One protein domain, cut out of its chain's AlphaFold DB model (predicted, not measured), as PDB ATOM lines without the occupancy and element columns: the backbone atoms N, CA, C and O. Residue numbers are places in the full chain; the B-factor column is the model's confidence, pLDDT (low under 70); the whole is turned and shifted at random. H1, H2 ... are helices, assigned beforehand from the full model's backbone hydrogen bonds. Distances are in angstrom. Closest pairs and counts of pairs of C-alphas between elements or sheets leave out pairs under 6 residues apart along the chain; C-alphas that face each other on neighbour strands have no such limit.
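This is residues 27 to 155 of the 330 residues of an uncharacterized protein of Saprospira grandis DSM 2844 (UniProt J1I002). Four helices form an up-and-down bundle: the long H1 and H2 lie side by side, and the shorter H3 and H4 cover one side of that pair. H5 crosses H1 on the side away from H3 and H4. The printed part has 129 residues with five named helices, H1 to H5 in chain order, and no named strand; its class is all helix. It is compact, with a radius of gyration of the C-alphas of 14.3 A, and elongated, spanning 44 by 29 by 28 A.

H1, the longest helix, holds residues 39 to 61 and measures 32.9 A from C-alpha 39 at (1.185, -26.740, 37.959) to C-alpha 61. H2, residues 77 to 97, measures 30.7 A. H3 is residues 104 to 115, 16.6 A, and H4 is residues 119 to 128, 14.4 A. H5, residues 139 to 154, measures 22.0 A and ends with C-alpha 154 at (-14.858, -29.423, 51.572).

H1 is the hub and touches H2, H4 and H5. H1 and H2 form a helical hairpin at a shallow tilt of 17 degrees, their closest C-alphas, Ile 53 and Met 84, 5.6 A apart. H1 touches H4 at a steep tilt of 41 degrees, closest at the C-alphas of Cys 57 and Phe 119, 5.1 A. Residues 49 to 59 of H1 touch residues 139 to 146 of H5, with the C-alphas of Ala 52 and Tyr 143 closest at 4.2 A and a steep tilt of 59 degrees. H2 and H3 form a hairpin, with Gln 81 and Leu 114 their closest C-alphas at 6.3 A. H3 and H5 are apart. Every O i to N i+4 pair is within hydrogen-bond range in H2, H3 and H4; H1 has 18 of 19 and H5 11 of 12.

The farthest C-alphas, Ser 38 and Lys 70, are 44.6 A apart. The printed part has no cut; the link from H1 to H2 is long, with 15 residues. pLDDT is under 70 at residues 29, 100 to 102 and 130 to 137.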
ATOM      1  N   ASN A  27      -9.771 -40.818  37.189       71.81
ATOM      2  CA  ASN A  27     -10.362 -42.048  36.676       71.81
ATOM      3  C   ASN A  27     -11.555 -41.655  35.799       71.81
ATOM      4  O   ASN A  27     -12.614 -41.283  36.308       71.81
ATOM      5  N   GLY A  28     -11.338 -41.632  34.481       70.88
ATOM      6  CA  GLY A  28     -12.204 -40.882  33.572       70.88
ATOM      7  C   GLY A  28     -12.164 -39.389  33.919       70.88
ATOM      8  O   GLY A  28     -11.087 -38.817  34.034       70.88
ATOM      9  N   GLY A  29     -13.330 -38.775  34.136       67.88
ATOM     10  CA  GLY A  29     -13.450 -37.377  34.579       67.88
ATOM     11  C   GLY A  29     -13.439 -37.165  36.102       67.88
ATOM     12  O   GLY A  29     -13.535 -36.026  36.551       67.88
ATOM     13  N   PHE A  30     -13.351 -38.225  36.918       73.38
ATOM     14  CA  PHE A  30     -13.435 -38.114  38.382       73.38
ATOM     15  C   PHE A  30     -12.042 -38.008  39.042       73.38
ATOM     16  O   PHE A  30     -11.201 -38.878  38.788       73.38
ATOM     17  N   PRO A  31     -11.781 -37.022  39.926       82.19
ATOM     18  CA  PRO A  31     -10.514 -36.909  40.657       82.19
ATOM     19  C   PRO A  31     -10.300 -38.013  41.701       82.19
ATOM     20  O   PRO A  31     -11.158 -38.285  42.534       82.19
ATOM     21  N   ILE A  32      -9.113 -38.616  41.723       84.94
ATOM     22  CA  ILE A  32      -8.711 -39.617  42.726       84.94
ATOM     23  C   ILE A  32      -8.225 -38.977  44.036       84.94
ATOM     24  O   ILE A  32      -8.262 -39.605  45.082       84.94
ATOM     25  N   CYS A  33      -7.749 -37.742  44.035       86.56
ATOM     26  CA  CYS A  33      -7.401 -37.011  45.257       86.56
ATOM     27  C   CYS A  33      -7.413 -35.516  44.957       86.56
ATOM     28  O   CYS A  33      -7.477 -35.150  43.783       86.56
ATOM     29  N   THR A  34      -7.335 -34.656  45.969       89.94
ATOM     30  CA  THR A  34      -7.080 -33.229  45.735       89.94
ATOM     31  C   THR A  34      -5.722 -33.031  45.049       89.94
ATOM     32  O   THR A  34      -4.821 -33.849  45.270       89.94
ATOM     33  N   PRO A  35      -5.562 -31.994  44.205       89.69
ATOM     34  CA  PRO A  35      -4.267 -31.684  43.610       89.69
ATOM     35  C   PRO A  35      -3.265 -31.246  44.680       89.69
ATOM     36  O   PRO A  35      -3.649 -30.604  45.664       89.69
ATOM     37  N   ASP A  36      -1.989 -31.542  44.458       86.44
ATOM     38  CA  ASP A  36      -0.909 -30.788  45.097       86.44
ATOM     39  C   ASP A  36      -0.804 -29.356  44.522       86.44
ATOM     40  O   ASP A  36      -1.602 -28.937  43.681       86.44
ATOM     41  N   ASP A  37       0.155 -28.563  45.005       86.38
ATOM     42  CA  ASP A  37       0.359 -27.186  44.528       86.38
ATOM     43  C   ASP A  37       1.177 -27.108  43.224       86.38
ATOM     44  O   ASP A  37       1.530 -26.015  42.774       86.38
ATOM     45  N   SER A  38       1.497 -28.241  42.589       86.75
ATOM     46  CA  SER A  38       2.267 -28.243  41.349       86.75
ATOM     47  C   SER A  38       1.395 -27.839  40.150       86.75
ATOM     48  O   SER A  38       0.252 -28.292  40.027       86.75
ATOM     49  N   PRO A  39       1.923 -27.061  39.183       86.50
ATOM     50  CA  PRO A  39       1.185 -26.740  37.959       86.50
ATOM     51  C   PRO A  39       0.683 -27.981  37.208       86.50
ATOM     52  O   PRO A  39      -0.406 -27.963  36.644       86.50
ATOM     53  N   ALA A  40       1.430 -29.088  37.273       84.75
ATOM     54  CA  ALA A  40       1.078 -30.346  36.621       84.75
ATOM     55  C   ALA A  40      -0.206 -30.999  37.173       84.75
ATOM     56  O   ALA A  40      -0.864 -31.728  36.431       84.75
ATOM     57  N   GLU A  41      -0.583 -30.754  38.435       87.56
ATOM     58  CA  GLU A  41      -1.855 -31.230  39.001       87.56
ATOM     59  C   GLU A  41      -2.934 -30.138  39.068       87.56
ATOM     60  O   GLU A  41      -4.125 -30.465  38.961       87.56
ATOM     61  N   VAL A  42      -2.540 -28.866  39.205       89.19
ATOM     62  CA  VAL A  42      -3.450 -27.711  39.290       89.19
ATOM     63  C   VAL A  42      -4.045 -27.341  37.926       89.19
ATOM     64  O   VAL A  42      -5.243 -27.064  37.855       89.19
ATOM     65  N   GLU A  43      -3.272 -27.366  36.833       88.00
ATOM     66  CA  GLU A  43      -3.788 -27.044  35.489       88.00
ATOM     67  C   GLU A  43      -4.895 -28.018  35.038       88.00
ATOM     68  O   GLU A  43      -5.968 -27.544  34.648       88.00
ATOM     69  N   PRO A  44      -4.735 -29.355  35.154       86.44
ATOM     70  CA  PRO A  44      -5.814 -30.286  34.826       86.44
ATOM     71  C   PRO A  44      -7.033 -30.152  35.746       86.44
ATOM     72  O   PRO A  44      -8.161 -30.316  35.288       86.44
ATOM     73  N   GLU A  45      -6.839 -29.844  37.034       90.50
ATOM     74  CA  GLU A  45      -7.952 -29.592  37.962       90.50
ATOM     75  C   GLU A  45      -8.779 -28.377  37.520       90.50
ATOM     76  O   GLU A  45     -10.014 -28.409  37.541       90.50
ATOM     77  N   LEU A  46      -8.099 -27.305  37.102       91.19
ATOM     78  CA  LEU A  46      -8.735 -26.095  36.595       91.19
ATOM     79  C   LEU A  46      -9.504 -26.392  35.306       91.19
ATOM     80  O   LEU A  46     -10.673 -26.023  35.194       91.19
ATOM     81  N   GLU A  47      -8.894 -27.120  34.369       88.69
ATOM     82  CA  GLU A  47      -9.544 -27.529  33.122       88.69
ATOM     83  C   GLU A  47     -10.821 -28.342  33.386       88.69
ATOM     84  O   GLU A  47     -11.886 -28.021  32.852       88.69
ATOM     85  N   GLN A  48     -10.751 -29.359  34.249       88.75
ATOM     86  CA  GLN A  48     -11.909 -30.191  34.592       88.75
ATOM     87  C   GLN A  48     -12.991 -29.390  35.327       88.75
ATOM     88  O   GLN A  48     -14.181 -29.564  35.054       88.75
ATOM     89  N   THR A  49     -12.602 -28.434  36.176       93.00
ATOM     90  CA  THR A  49     -13.548 -27.506  36.817       93.00
ATOM     91  C   THR A  49     -14.285 -26.654  35.776       93.00
ATOM     92  O   THR A  49     -15.505 -26.504  35.859       93.00
ATOM     93  N   LEU A  50     -13.592 -26.139  34.755       92.62
ATOM     94  CA  LEU A  50     -14.222 -25.382  33.666       92.62
ATOM     95  C   LEU A  50     -15.159 -26.243  32.812       92.62
ATOM     96  O   LEU A  50     -16.248 -25.786  32.450       92.62
ATOM     97  N   LYS A  51     -14.784 -27.494  32.525       90.31
ATOM     98  CA  LYS A  51     -15.663 -28.455  31.837       90.31
ATOM     99  C   LYS A  51     -16.918 -28.762  32.662       90.31
ATOM    100  O   LYS A  51     -18.016 -28.795  32.109       90.31
ATOM    101  N   ALA A  52     -16.790 -28.907  33.982       91.81
ATOM    102  CA  ALA A  52     -17.930 -29.085  34.880       91.81
ATOM    103  C   ALA A  52     -18.860 -27.857  34.887       91.81
ATOM    104  O   ALA A  52     -20.080 -28.017  34.840       91.81
ATOM    105  N   ILE A  53     -18.312 -26.633  34.878       94.75
ATOM    106  CA  ILE A  53     -19.109 -25.397  34.741       94.75
ATOM    107  C   ILE A  53     -19.856 -25.385  33.403       94.75
ATOM    108  O   ILE A  53     -21.045 -25.063  33.368       94.75
ATOM    109  N   TYR A  54     -19.198 -25.777  32.310       92.88
ATOM    110  CA  TYR A  54     -19.854 -25.894  31.008       92.88
ATOM    111  C   TYR A  54     -21.031 -26.881  31.059       92.88
ATOM    112  O   TYR A  54     -22.131 -26.556  30.607       92.88
ATOM    113  N   GLY A  55     -20.819 -28.069  31.633       90.44
ATOM    114  CA  GLY A  55     -21.859 -29.085  31.809       90.44
ATOM    115  C   GLY A  55     -23.036 -28.592  32.653       90.44
ATOM    116  O   GLY A  55     -24.193 -28.818  32.296       90.44
ATOM    117  N   GLY A  56     -22.757 -27.840  33.720       91.69
ATOM    118  CA  GLY A  56     -23.776 -27.172  34.530       91.69
ATOM    119  C   GLY A  56     -24.587 -26.147  33.734       91.69
ATOM    120  O   GLY A  56     -25.809 -26.101  33.862       91.69
ATOM    121  N   CYS A  57     -23.939 -25.378  32.849       93.06
ATOM    122  CA  CYS A  57     -24.629 -24.426  31.977       93.06
ATOM    123  C   CYS A  57     -25.549 -25.148  30.986       93.06
ATOM    124  O   CYS A  57     -26.655 -24.673  30.739       93.06
ATOM    125  N   GLN A  58     -25.125 -26.290  30.431       90.25
ATOM    126  CA  GLN A  58     -25.980 -27.123  29.574       90.25
ATOM    127  C   GLN A  58     -27.203 -27.642  30.329       90.25
ATOM    128  O   GLN A  58     -28.311 -27.586  29.806       90.25
ATOM    129  N   LEU A  59     -27.002 -28.142  31.550       88.69
ATOM    130  CA  LEU A  59     -28.088 -28.648  32.385       88.69
ATOM    131  C   LEU A  59     -29.081 -27.538  32.731       88.69
ATOM    132  O   LEU A  59     -30.275 -27.738  32.554       88.69
ATOM    133  N   ALA A  60     -28.606 -26.360  33.142       90.31
ATOM    134  CA  ALA A  60     -29.454 -25.223  33.511       90.31
ATOM    135  C   ALA A  60     -30.311 -24.675  32.353       90.31
ATOM    136  O   ALA A  60     -31.331 -24.033  32.601       90.31
ATOM    137  N   GLN A  61     -29.901 -24.916  31.104       89.31
ATOM    138  CA  GLN A  61     -30.632 -24.526  29.893       89.31
ATOM    139  C   GLN A  61     -31.610 -25.600  29.398       89.31
ATOM    140  O   GLN A  61     -32.418 -25.324  28.515       89.31
ATOM    141  N   ASP A  62     -31.551 -26.821  29.932       86.56
ATOM    142  CA  ASP A  62     -32.459 -27.889  29.528       86.56
ATOM    143  C   ASP A  62     -33.892 -27.549  29.964       86.56
ATOM    144  O   ASP A  62     -34.159 -27.301  31.141       86.56
ATOM    145  N   GLU A  63     -34.825 -27.562  29.008       84.19
ATOM    146  CA  GLU A  63     -36.220 -27.121  29.170       84.19
ATOM    147  C   GLU A  63     -36.970 -27.829  30.304       84.19
ATOM    148  O   GLU A  63     -37.945 -27.315  30.851       84.19
ATOM    149  N   ARG A  64     -36.505 -29.023  30.670       82.31
ATOM    150  CA  ARG A  64     -37.088 -29.847  31.725       82.31
ATOM    151  C   ARG A  64     -36.595 -29.455  33.132       82.31
ATOM    152  O   ARG A  64     -37.068 -30.035  34.107       82.31
ATOM    153  N   VAL A  65     -35.631 -28.534  33.276       84.38
ATOM    154  CA  VAL A  65     -35.206 -28.022  34.593       84.38
ATOM    155  C   VAL A  65     -36.291 -27.135  35.195       84.38
ATOM    156  O   VAL A  65     -36.839 -26.232  34.563       84.38
ATOM    157  N   LEU A  66     -36.580 -27.368  36.473       83.88
ATOM    158  CA  LEU A  66     -37.610 -26.644  37.196       83.88
ATOM    159  C   LEU A  66     -37.139 -25.235  37.590       83.88
ATOM    160  O   LEU A  66     -36.045 -25.033  38.112       83.88
ATOM    161  N   LYS A  67     -38.013 -24.239  37.415       86.94
ATOM    162  CA  LYS A  67     -37.764 -22.859  37.881       86.94
ATOM    163  C   LYS A  67     -38.039 -22.668  39.375       86.94
ATOM    164  O   LYS A  67     -37.553 -21.713  39.970       86.94
ATOM    165  N   LYS A  68     -38.873 -23.528  39.965       85.81
ATOM    166  CA  LYS A  68     -39.300 -23.480  41.370       85.81
ATOM    167  C   LYS A  68     -39.365 -24.894  41.932       85.81
ATOM    168  O   LYS A  68     -39.781 -25.808  41.220       85.81
ATOM    169  N   ARG A  69     -38.999 -25.048  43.207       83.69
ATOM    170  CA  ARG A  69     -39.005 -26.337  43.910       83.69
ATOM    171  C   ARG A  69     -40.453 -26.708  44.230       83.69
ATOM    172  O   ARG A  69     -41.140 -25.949  44.909       83.69
ATOM    173  N   LYS A  70     -40.928 -27.818  43.664       79.31
ATOM    174  CA  LYS A  70     -42.253 -28.409  43.941       79.31
ATOM    175  C   LYS A  70     -42.094 -29.804  44.534       79.31
ATOM    176  O   LYS A  70     -42.698 -30.102  45.551       79.31
ATOM    177  N   ASP A  71     -41.261 -30.615  43.888       75.38
ATOM    178  CA  ASP A  71     -40.691 -31.833  44.456       75.38
ATOM    179  C   ASP A  71     -39.465 -31.413  45.291       75.38
ATOM    180  O   ASP A  71     -38.599 -30.713  44.745       75.38
ATOM    181  N   PRO A  72     -39.408 -31.732  46.598       73.75
ATOM    182  CA  PRO A  72     -38.277 -31.365  47.446       73.75
ATOM    183  C   PRO A  72     -36.974 -32.003  46.946       73.75
ATOM    184  O   PRO A  72     -35.936 -31.331  46.944       73.75
ATOM    185  N   GLU A  73     -37.061 -33.184  46.324       71.81
ATOM    186  CA  GLU A  73     -35.913 -33.885  45.774       71.81
ATOM    187  C   GLU A  73     -35.351 -33.171  44.536       71.81
ATOM    188  O   GLU A  73     -34.224 -33.446  44.116       71.81
ATOM    189  N   ALA A  74     -36.095 -32.250  43.915       77.06
ATOM    190  CA  ALA A  74     -35.751 -31.790  42.585       77.06
ATOM    191  C   ALA A  74     -34.710 -30.677  42.503       77.06
ATOM    192  O   ALA A  74     -34.768 -29.702  43.242       77.06
ATOM    193  N   TYR A  75     -33.791 -30.778  41.534       82.62
ATOM    194  CA  TYR A  75     -32.916 -29.645  41.227       82.62
ATOM    195  C   TYR A  75     -33.694 -28.571  40.483       82.62
ATOM    196  O   TYR A  75     -34.441 -28.843  39.535       82.62
ATOM    197  N   ILE A  76     -33.454 -27.337  40.895       87.19
ATOM    198  CA  ILE A  76     -34.003 -26.143  40.269       87.19
ATOM    199  C   ILE A  76     -32.886 -25.283  39.678       87.19
ATOM    200  O   ILE A  76     -31.713 -25.453  40.004       87.19
ATOM    201  N   ILE A  77     -33.244 -24.334  38.810       89.94
ATOM    202  CA  ILE A  77     -32.272 -23.440  38.150       89.94
ATOM    203  C   ILE A  77     -31.310 -22.784  39.153       89.94
ATOM    204  O   ILE A  77     -30.114 -22.693  38.874       89.94
ATOM    205  N   SER A  78     -31.804 -22.350  40.317       91.19
ATOM    206  CA  SER A  78     -30.953 -21.713  41.328       91.19
ATOM    207  C   SER A  78     -29.905 -22.659  41.913       91.19
ATOM    208  O   SER A  78     -28.816 -22.194  42.222       91.19
ATOM    209  N   ASP A  79     -30.177 -23.965  42.000       90.38
ATOM    210  CA  ASP A  79     -29.205 -24.942  42.509       90.38
ATOM    211  C   ASP A  79     -28.019 -25.067  41.544       90.38
ATOM    212  O   ASP A  79     -26.861 -25.040  41.955       90.38
ATOM    213  N   TYR A  80     -28.299 -25.137  40.236       91.31
ATOM    214  CA  TYR A  80     -27.253 -25.115  39.210       91.31
ATOM    215  C   TYR A  80     -26.469 -23.802  39.252       91.31
ATOM    216  O   TYR A  80     -25.243 -23.801  39.146       91.31
ATOM    217  N   GLN A  81     -27.167 -22.678  39.426       94.12
ATOM    218  CA  GLN A  81     -26.549 -21.360  39.513       94.12
ATOM    219  C   GLN A  81     -25.583 -21.253  40.702       94.12
ATOM    220  O   GLN A  81     -24.447 -20.814  40.519       94.12
ATOM    221  N   GLU A  82     -26.020 -21.655  41.894       93.75
ATOM    222  CA  GLU A  82     -25.223 -21.638  43.123       93.75
ATOM    223  C   GLU A  82     -24.008 -22.563  43.009       93.75
ATOM    224  O   GLU A  82     -22.872 -22.143  43.247       93.75
ATOM    225  N   GLN A  83     -24.216 -23.796  42.542       93.25
ATOM    226  CA  GLN A  83     -23.143 -24.777  42.392       93.25
ATOM    227  C   GLN A  83     -22.095 -24.332  41.361       93.25
ATOM    228  O   GLN A  83     -20.895 -24.476  41.600       93.25
ATOM    229  N   MET A  84     -22.512 -23.759  40.227       95.88
ATOM    230  CA  MET A  84     -21.572 -23.228  39.234       95.88
ATOM    231  C   MET A  84     -20.812 -22.004  39.747       95.88
ATOM    232  O   MET A  84     -19.632 -21.859  39.434       95.88
ATOM    233  N   GLN A  85     -21.434 -21.141  40.557       96.19
ATOM    234  CA  GLN A  85     -20.715 -20.049  41.222       96.19
ATOM    235  C   GLN A  85     -19.661 -20.588  42.197       96.19
ATOM    236  O   GLN A  85     -18.533 -20.096  42.198       96.19
ATOM    237  N   ALA A  86     -19.978 -21.641  42.954       96.31
ATOM    238  CA  ALA A  86     -19.006 -22.317  43.812       96.31
ATOM    239  C   ALA A  86     -17.850 -22.935  43.003       96.31
ATOM    240  O   ALA A  86     -16.694 -22.877  43.426       96.31
ATOM    241  N   PHE A  87     -18.126 -23.484  41.815       96.94
ATOM    242  CA  PHE A  87     -17.079 -23.964  40.910       96.94
ATOM    243  C   PHE A  87     -16.217 -22.834  40.351       96.94
ATOM    244  O   PHE A  87     -15.004 -23.004  40.281       96.94
ATOM    245  N   VAL A  88     -16.793 -21.680  39.995       97.25
ATOM    246  CA  VAL A  88     -16.007 -20.513  39.561       97.25
ATOM    247  C   VAL A  88     -15.114 -20.006  40.688       97.25
ATOM    248  O   VAL A  88     -13.933 -19.772  40.448       97.25
ATOM    249  N   ALA A  89     -15.633 -19.908  41.913       96.50
ATOM    250  CA  ALA A  89     -14.830 -19.534  43.074       96.50
ATOM    251  C   ALA A  89     -13.670 -20.519  43.287       96.50
ATOM    252  O   ALA A  89     -12.530 -20.114  43.500       96.50
ATOM    253  N   TYR A  90     -13.923 -21.823  43.146       96.19
ATOM    254  CA  TYR A  90     -12.856 -22.817  43.206       96.19
ATOM    255  C   TYR A  90     -11.841 -22.663  42.060       96.19
ATOM    256  O   TYR A  90     -10.636 -22.667  42.304       96.19
ATOM    257  N   ALA A  91     -12.298 -22.447  40.829       95.12
ATOM    258  CA  ALA A  91     -11.431 -22.198  39.682       95.12
ATOM    259  C   ALA A  91     -10.556 -20.945  39.871       95.12
ATOM    260  O   ALA A  91      -9.390 -20.960  39.485       95.12
ATOM    261  N   GLN A  92     -11.072 -19.895  40.520       95.00
ATOM    262  CA  GLN A  92     -10.284 -18.720  40.913       95.00
ATOM    263  C   GLN A  92      -9.145 -19.120  41.861       95.00
ATOM    264  O   GLN A  92      -7.999 -18.781  41.582       95.00
ATOM    265  N   THR A  93      -9.416 -19.938  42.889       94.06
ATOM    266  CA  THR A  93      -8.353 -20.421  43.797       94.06
ATOM    267  C   THR A  93      -7.276 -21.241  43.082       94.06
ATOM    268  O   THR A  93      -6.097 -21.121  43.405       94.06
ATOM    269  N   LEU A  94      -7.651 -22.051  42.086       93.19
ATOM    270  CA  LEU A  94      -6.694 -22.813  41.278       93.19
ATOM    271  C   LEU A  94      -5.875 -21.896  40.364       93.19
ATOM    272  O   LEU A  94      -4.661 -22.046  40.268       93.19
ATOM    273  N   ASN A  95      -6.517 -20.916  39.726       91.88
ATOM    274  CA  ASN A  95      -5.835 -19.933  38.889       91.88
ATOM    275  C   ASN A  95      -4.838 -19.090  39.703       91.88
ATOM    276  O   ASN A  95      -3.757 -18.787  39.202       91.88
ATOM    277  N   ASP A  96      -5.150 -18.758  40.956       91.31
ATOM    278  CA  ASP A  96      -4.229 -18.042  41.845       91.31
ATOM    279  C   ASP A  96      -2.968 -18.866  42.153       91.31
ATOM    280  O   ASP A  96      -1.862 -18.320  42.119       91.31
ATOM    281  N   LYS A  97      -3.098 -20.190  42.334       89.88
ATOM    282  CA  LYS A  97      -1.946 -21.107  42.467       89.88
ATOM    283  C   LYS A  97      -1.068 -21.160  41.210       89.88
ATOM    284  O   LYS A  97       0.125 -21.421  41.307       89.88
ATOM    285  N   LEU A  98      -1.628 -20.857  40.039       87.62
ATOM    286  CA  LEU A  98      -0.908 -20.765  38.759       87.62
ATOM    287  C   LEU A  98      -0.339 -19.357  38.490       87.62
ATOM    288  O   LEU A  98      -0.158 -18.961  37.336       87.62
ATOM    289  N   ASN A  99      -0.070 -18.575  39.541       80.81
ATOM    290  CA  ASN A  99       0.363 -17.173  39.465       80.81
ATOM    291  C   ASN A  99      -0.651 -16.238  38.769       80.81
ATOM    292  O   ASN A  99      -0.279 -15.217  38.189       80.81
ATOM    293  N   GLY A 100      -1.945 -16.573  38.814       62.88
ATOM    294  CA  GLY A 100      -3.063 -15.661  38.561       62.88
ATOM    295  C   GLY A 100      -3.298 -15.208  37.113       62.88
ATOM    296  O   GLY A 100      -4.281 -14.508  36.865       62.88
ATOM    297  N   SER A 101      -2.443 -15.560  36.153       59.84
ATOM    298  CA  SER A 101      -2.392 -14.862  34.857       59.84
ATOM    299  C   SER A 101      -3.196 -15.476  33.694       59.84
ATOM    300  O   SER A 101      -3.818 -14.706  32.960       59.84
ATOM    301  N   PRO A 102      -3.264 -16.806  33.473       66.62
ATOM    302  CA  PRO A 102      -3.784 -17.301  32.197       66.62
ATOM    303  C   PRO A 102      -5.309 -17.167  32.040       66.62
ATOM    304  O   PRO A 102      -5.769 -16.974  30.917       66.62
ATOM    305  N   GLN A 103      -6.105 -17.224  33.121       82.69
ATOM    306  CA  GLN A 103      -7.575 -17.302  33.003       82.69
ATOM    307  C   GLN A 103      -8.375 -16.306  33.857       82.69
ATOM    308  O   GLN A 103      -9.604 -16.336  33.842       82.69
ATOM    309  N   LYS A 104      -7.735 -15.359  34.554       88.38
ATOM    310  CA  LYS A 104      -8.437 -14.418  35.453       88.38
ATOM    311  C   LYS A 104      -9.598 -13.670  34.787       88.38
ATOM    312  O   LYS A 104     -10.709 -13.652  35.303       88.38
ATOM    313  N   LYS A 105      -9.369 -13.110  33.593       90.38
ATOM    314  CA  LYS A 105     -10.403 -12.377  32.839       90.38
ATOM    315  C   LYS A 105     -11.597 -13.266  32.472       90.38
ATOM    316  O   LYS A 105     -12.731 -12.793  32.515       90.38
ATOM    317  N   LEU A 106     -11.338 -14.522  32.106       92.19
ATOM    318  CA  LEU A 106     -12.370 -15.513  31.805       92.19
ATOM    319  C   LEU A 106     -13.220 -15.781  33.053       92.19
ATOM    320  O   LEU A 106     -14.443 -15.672  32.993       92.19
ATOM    321  N   LEU A 107     -12.575 -16.064  34.186       94.69
ATOM    322  CA  LEU A 107     -13.245 -16.382  35.448       94.69
ATOM    323  C   LEU A 107     -14.086 -15.208  35.973       94.69
ATOM    324  O   LEU A 107     -15.250 -15.408  36.317       94.69
ATOM    325  N   ASP A 108     -13.565 -13.978  35.926       94.75
ATOM    326  CA  ASP A 108     -14.306 -12.767  36.315       94.75
ATOM    327  C   ASP A 108     -15.554 -12.542  35.441       94.75
ATOM    328  O   ASP A 108     -16.586 -12.037  35.897       94.75
ATOM    329  N   GLN A 109     -15.470 -12.875  34.149       95.50
ATOM    330  CA  GLN A 109     -16.608 -12.791  33.235       95.50
ATOM    331  C   GLN A 109     -17.626 -13.901  33.503       95.50
ATOM    332  O   GLN A 109     -18.825 -13.610  33.547       95.50
ATOM    333  N   LEU A 110     -17.173 -15.136  33.733       95.88
ATOM    334  CA  LEU A 110     -18.042 -16.260  34.090       95.88
ATOM    335  C   LEU A 110     -18.814 -15.980  35.374       95.88
ATOM    336  O   LEU A 110     -20.034 -16.137  35.394       95.88
ATOM    337  N   GLU A 111     -18.139 -15.483  36.409       96.81
ATOM    338  CA  GLU A 111     -18.769 -15.115  37.675       96.81
ATOM    339  C   GLU A 111     -19.915 -14.112  37.459       96.81
ATOM    340  O   GLU A 111     -21.033 -14.306  37.943       96.81
ATOM    341  N   LYS A 112     -19.673 -13.058  36.667       97.31
ATOM    342  CA  LYS A 112     -20.680 -12.030  36.352       97.31
ATOM    343  C   LYS A 112     -21.871 -12.584  35.575       97.31
ATOM    344  O   LYS A 112     -23.003 -12.170  35.834       97.31
ATOM    345  N   LEU A 113     -21.634 -13.466  34.605       97.31
ATOM    346  CA  LEU A 113     -22.692 -14.066  33.788       97.31
ATOM    347  C   LEU A 113     -23.554 -15.019  34.620       97.31
ATOM    348  O   LEU A 113     -24.782 -14.901  34.609       97.31
ATOM    349  N   LEU A 114     -22.924 -15.887  35.412       96.50
ATOM    350  CA  LEU A 114     -23.612 -16.849  36.271       96.50
ATOM    351  C   LEU A 114     -24.382 -16.166  37.406       96.50
ATOM    352  O   LEU A 114     -25.505 -16.571  37.698       96.50
ATOM    353  N   LYS A 115     -23.867 -15.077  37.994       95.25
ATOM    354  CA  LYS A 115     -24.627 -14.249  38.957       95.25
ATOM    355  C   LYS A 115     -25.921 -13.687  38.366       95.25
ATOM    356  O   LYS A 115     -26.904 -13.531  39.080       95.25
ATOM    357  N   LYS A 116     -25.943 -13.424  37.058       95.31
ATOM    358  CA  LYS A 116     -27.117 -12.924  36.328       95.31
ATOM    359  C   LYS A 116     -27.983 -14.033  35.712       95.31
ATOM    360  O   LYS A 116     -28.917 -13.709  34.987       95.31
ATOM    361  N   GLY A 117     -27.669 -15.312  35.945       93.75
ATOM    362  CA  GLY A 117     -28.384 -16.444  35.342       93.75
ATOM    363  C   GLY A 117     -28.223 -16.549  33.819       93.75
ATOM    364  O   GLY A 117     -29.049 -17.161  33.147       93.75
ATOM    365  N   LYS A 118     -27.179 -15.935  33.245       96.50
ATOM    366  CA  LYS A 118     -26.911 -15.924  31.799       96.50
ATOM    367  C   LYS A 118     -26.108 -17.159  31.377       96.50
ATOM    368  O   LYS A 118     -24.938 -17.053  31.008       96.50
ATOM    369  N   PHE A 119     -26.723 -18.336  31.480       94.88
ATOM    370  CA  PHE A 119     -26.051 -19.624  31.252       94.88
ATOM    371  C   PHE A 119     -25.596 -19.826  29.802       94.88
ATOM    372  O   PHE A 119     -24.496 -20.326  29.583       94.88
ATOM    373  N   GLU A 120     -26.388 -19.379  28.823       94.88
ATOM    374  CA  GLU A 120     -26.030 -19.451  27.399       94.88
ATOM    375  C   GLU A 120     -24.785 -18.601  27.090       94.88
ATOM    376  O   GLU A 120     -23.810 -19.095  26.524       94.88
ATOM    377  N   ASP A 121     -24.766 -17.344  27.554       95.31
ATOM    378  CA  ASP A 121     -23.613 -16.443  27.416       95.31
ATOM    379  C   ASP A 121     -22.349 -17.056  28.062       95.31
ATOM    380  O   ASP A 121     -21.259 -16.998  27.485       95.31
ATOM    381  N   ALA A 122     -22.483 -17.662  29.251       94.69
ATOM    382  CA  ALA A 122     -21.378 -18.310  29.963       94.69
ATOM    383  C   ALA A 122     -20.853 -19.546  29.211       94.69
ATOM    384  O   ALA A 122     -19.642 -19.736  29.079       94.69
ATOM    385  N   GLN A 123     -21.753 -20.354  28.650       92.12
ATOM    386  CA  GLN A 123     -21.401 -21.511  27.832       92.12
ATOM    387  C   GLN A 123     -20.686 -21.097  26.537       92.12
ATOM    388  O   GLN A 123     -19.683 -21.708  26.155       92.12
ATOM    389  N   LEU A 124     -21.166 -20.047  25.864       91.25
ATOM    390  CA  LEU A 124     -20.531 -19.489  24.668       91.25
ATOM    391  C   LEU A 124     -19.133 -18.943  24.970       91.25
ATOM    392  O   LEU A 124     -18.227 -19.112  24.153       91.25
ATOM    393  N   LEU A 125     -18.949 -18.315  26.134       91.69
ATOM    394  CA  LEU A 125     -17.648 -17.847  26.601       91.69
ATOM    395  C   LEU A 125     -16.667 -19.019  26.771       91.69
ATOM    396  O   LEU A 125     -15.604 -19.006  26.157       91.69
ATOM    397  N   LEU A 126     -17.057 -20.078  27.488       89.69
ATOM    398  CA  LEU A 126     -16.238 -21.289  27.660       89.69
ATOM    399  C   LEU A 126     -15.935 -22.002  26.332       89.69
ATOM    400  O   LEU A 126     -14.848 -22.546  26.145       89.69
ATOM    401  N   LYS A 127     -16.874 -21.988  25.377       84.94
ATOM    402  CA  LYS A 127     -16.672 -22.593  24.051       84.94
ATOM    403  C   LYS A 127     -15.556 -21.898  23.263       84.94
ATOM    404  O   LYS A 127     -14.802 -22.577  22.567       84.94
ATOM    405  N   LYS A 128     -15.450 -20.567  23.365       84.38
ATOM    406  CA  LYS A 128     -14.440 -19.757  22.655       84.38
ATOM    407  C   LYS A 128     -13.013 -20.045  23.120       84.38
ATOM    408  O   LYS A 128     -12.099 -19.965  22.306       84.38
ATOM    409  N   GLU A 129     -12.849 -20.457  24.372       78.00
ATOM    410  CA  GLU A 129     -11.554 -20.809  24.968       78.00
ATOM    411  C   GLU A 129     -11.015 -22.177  24.506       78.00
ATOM    412  O   GLU A 129      -9.947 -22.591  24.940       78.00
ATOM    413  N   LYS A 130     -11.723 -22.880  23.601       67.25
ATOM    414  CA  LYS A 130     -11.315 -24.178  23.028       67.25
ATOM    415  C   LYS A 130     -10.859 -25.185  24.093       67.25
ATOM    416  O   LYS A 130      -9.793 -25.782  23.960       67.25
ATOM    417  N   LEU A 131     -11.678 -25.383  25.130       67.38
ATOM    418  CA  LEU A 131     -11.427 -26.421  26.133       67.38
ATOM    419  C   LEU A 131     -11.093 -27.760  25.431       67.38
ATOM    420  O   LEU A 131     -11.866 -28.181  24.558       67.38
ATOM    421  N   PRO A 132      -9.959 -28.413  25.755       51.03
ATOM    422  CA  PRO A 132      -9.576 -29.690  25.158       51.03
ATOM    423  C   PRO A 132     -10.675 -30.747  25.343       51.03
ATOM    424  O   PRO A 132     -11.339 -30.788  26.375       51.03
ATOM    425  N   GLY A 133     -10.885 -31.624  24.355       52.81
ATOM    426  CA  GLY A 133     -11.870 -32.718  24.460       52.81
ATOM    427  C   GLY A 133     -13.304 -32.381  24.020       52.81
ATOM    428  O   GLY A 133     -14.215 -33.179  24.244       52.81
ATOM    429  N   GLN A 134     -13.521 -31.242  23.347       52.62
ATOM    430  CA  GLN A 134     -14.772 -30.951  22.633       52.62
ATOM    431  C   GLN A 134     -15.029 -32.008  21.543       52.62
ATOM    432  O   GLN A 134     -14.540 -31.884  20.423       52.62
ATOM    433  N   GLY A 135     -15.784 -33.062  21.864       45.12
ATOM    434  CA  GLY A 135     -16.210 -34.046  20.865       45.12
ATOM    435  C   GLY A 135     -16.708 -35.393  21.385       45.12
ATOM    436  O   GLY A 135     -17.440 -36.050  20.653       45.12
ATOM    437  N   GLN A 136     -16.354 -35.816  22.609       49.41
ATOM    438  CA  GLN A 136     -16.723 -37.160  23.104       49.41
ATOM    439  C   GLN A 136     -17.074 -37.260  24.604       49.41
ATOM    440  O   GLN A 136     -17.605 -38.285  25.021       49.41
ATOM    441  N   GLU A 137     -16.822 -36.234  25.424       62.78
ATOM    442  CA  GLU A 137     -17.092 -36.281  26.872       62.78
ATOM    443  C   GLU A 137     -18.509 -35.791  27.222       62.78
ATOM    444  O   GLU A 137     -18.931 -34.707  26.813       62.78
ATOM    445  N   ASP A 138     -19.241 -36.562  28.034       76.06
ATOM    446  CA  ASP A 138     -20.526 -36.142  28.601       76.06
ATOM    447  C   ASP A 138     -20.313 -35.174  29.775       76.06
ATOM    448  O   ASP A 138     -20.331 -35.550  30.949       76.06
ATOM    449  N   TRP A 139     -20.088 -33.902  29.454       81.38
ATOM    450  CA  TRP A 139     -19.812 -32.851  30.437       81.38
ATOM    451  C   TRP A 139     -20.939 -32.646  31.463       81.38
ATOM    452  O   TRP A 139     -20.683 -32.186  32.574       81.38
ATOM    453  N   GLN A 140     -22.174 -33.046  31.145       84.44
ATOM    454  CA  GLN A 140     -23.281 -33.053  32.108       84.44
ATOM    455  C   GLN A 140     -23.040 -34.061  33.240       84.44
ATOM    456  O   GLN A 140     -23.280 -33.751  34.404       84.44
ATOM    457  N   THR A 141     -22.515 -35.244  32.916       81.81
ATOM    458  CA  THR A 141     -22.117 -36.239  33.922       81.81
ATOM    459  C   THR A 141     -20.933 -35.728  34.745       81.81
ATOM    460  O   THR A 141     -20.914 -35.873  35.969       81.81
ATOM    461  N   LEU A 142     -19.985 -35.034  34.101       84.56
ATOM    462  CA  LEU A 142     -18.859 -34.408  34.795       84.56
ATOM    463  C   LEU A 142     -19.314 -33.363  35.824       84.56
ATOM    464  O   LEU A 142     -18.751 -33.319  36.912       84.56
ATOM    465  N   TYR A 143     -20.350 -32.567  35.537       89.44
ATOM    466  CA  TYR A 143     -20.905 -31.607  36.500       89.44
ATOM    467  C   TYR A 143     -21.295 -32.274  37.831       89.44
ATOM    468  O   TYR A 143     -20.883 -31.806  38.894       89.44
ATOM    469  N   PHE A 144     -22.040 -33.383  37.790       86.44
ATOM    470  CA  PHE A 144     -22.479 -34.080  39.005       86.44
ATOM    471  C   PHE A 144     -21.325 -34.786  39.722       86.44
ATOM    472  O   PHE A 144     -21.219 -34.719  40.948       86.44
ATOM    473  N   ALA A 145     -20.421 -35.409  38.962       85.19
ATOM    474  CA  ALA A 145     -19.182 -35.970  39.490       85.19
ATOM    475  C   ALA A 145     -18.358 -34.907  40.240       85.19
ATOM    476  O   ALA A 145     -17.923 -35.140  41.371       85.19
ATOM    477  N   TRP A 146     -18.214 -33.713  39.656       90.12
ATOM    478  CA  TRP A 146     -17.494 -32.594  40.259       90.12
ATOM    479  C   TRP A 146     -18.227 -32.021  41.470       90.12
ATOM    480  O   TRP A 146     -17.593 -31.688  42.466       90.12
ATOM    481  N   ALA A 147     -19.562 -31.953  41.442       89.50
ATOM    482  CA  ALA A 147     -20.358 -31.489  42.579       89.50
ATOM    483  C   ALA A 147     -20.161 -32.391  43.805       89.50
ATOM    484  O   ALA A 147     -19.971 -31.890  44.916       89.50
ATOM    485  N   ASN A 148     -20.137 -33.710  43.591       87.81
ATOM    486  CA  ASN A 148     -19.821 -34.685  44.631       87.81
ATOM    487  C   ASN A 148     -18.378 -34.533  45.115       87.81
ATOM    488  O   ASN A 148     -18.154 -34.377  46.310       87.81
ATOM    489  N   TYR A 149     -17.407 -34.501  44.202       90.75
ATOM    490  CA  TYR A 149     -15.996 -34.334  44.552       90.75
ATOM    491  C   TYR A 149     -15.731 -33.051  45.359       90.75
ATOM    492  O   TYR A 149     -15.035 -33.091  46.371       90.75
ATOM    493  N   ARG A 150     -16.309 -31.909  44.967       92.81
ATOM    494  CA  ARG A 150     -16.128 -30.641  45.691       92.81
ATOM    495  C   ARG A 150     -16.753 -30.675  47.078       92.81
ATOM    496  O   ARG A 150     -16.142 -30.161  48.012       92.81
ATOM    497  N   TYR A 151     -17.920 -31.298  47.217       91.31
ATOM    498  CA  TYR A 151     -18.538 -31.520  48.520       91.31
ATOM    499  C   TYR A 151     -17.656 -32.404  49.414       91.31
ATOM    500  O   TYR A 151     -17.397 -32.059  50.563       91.31
ATOM    501  N   GLU A 152     -17.139 -33.510  48.875       92.88
ATOM    502  CA  GLU A 152     -16.222 -34.413  49.581       92.88
ATOM    503  C   GLU A 152     -14.926 -33.703  49.998       92.88
ATOM    504  O   GLU A 152     -14.471 -33.868  51.126       92.88
ATOM    505  N   ALA A 153     -14.353 -32.872  49.124       93.25
ATOM    506  CA  ALA A 153     -13.135 -32.121  49.415       93.25
ATOM    507  C   ALA A 153     -13.353 -31.075  50.522       93.25
ATOM    508  O   ALA A 153     -12.512 -30.935  51.402       93.25
ATOM    509  N   GLN A 154     -14.487 -30.366  50.507       92.56
ATOM    510  CA  GLN A 154     -14.858 -29.423  51.572       92.56
ATOM    511  C   GLN A 154     -15.125 -30.119  52.909       92.56
ATOM    512  O   GLN A 154     -14.904 -29.530  53.961       92.56
ATOM    513  N   ALA A 155     -15.604 -31.363  52.868       92.94
ATOM    514  CA  ALA A 155     -15.817 -32.198  54.044       92.94
ATOM    515  C   ALA A 155     -14.547 -32.944  54.496       92.94
ATOM    516  O   ALA A 155     -14.653 -33.821  55.353       92.94
TER     517      ALA A 155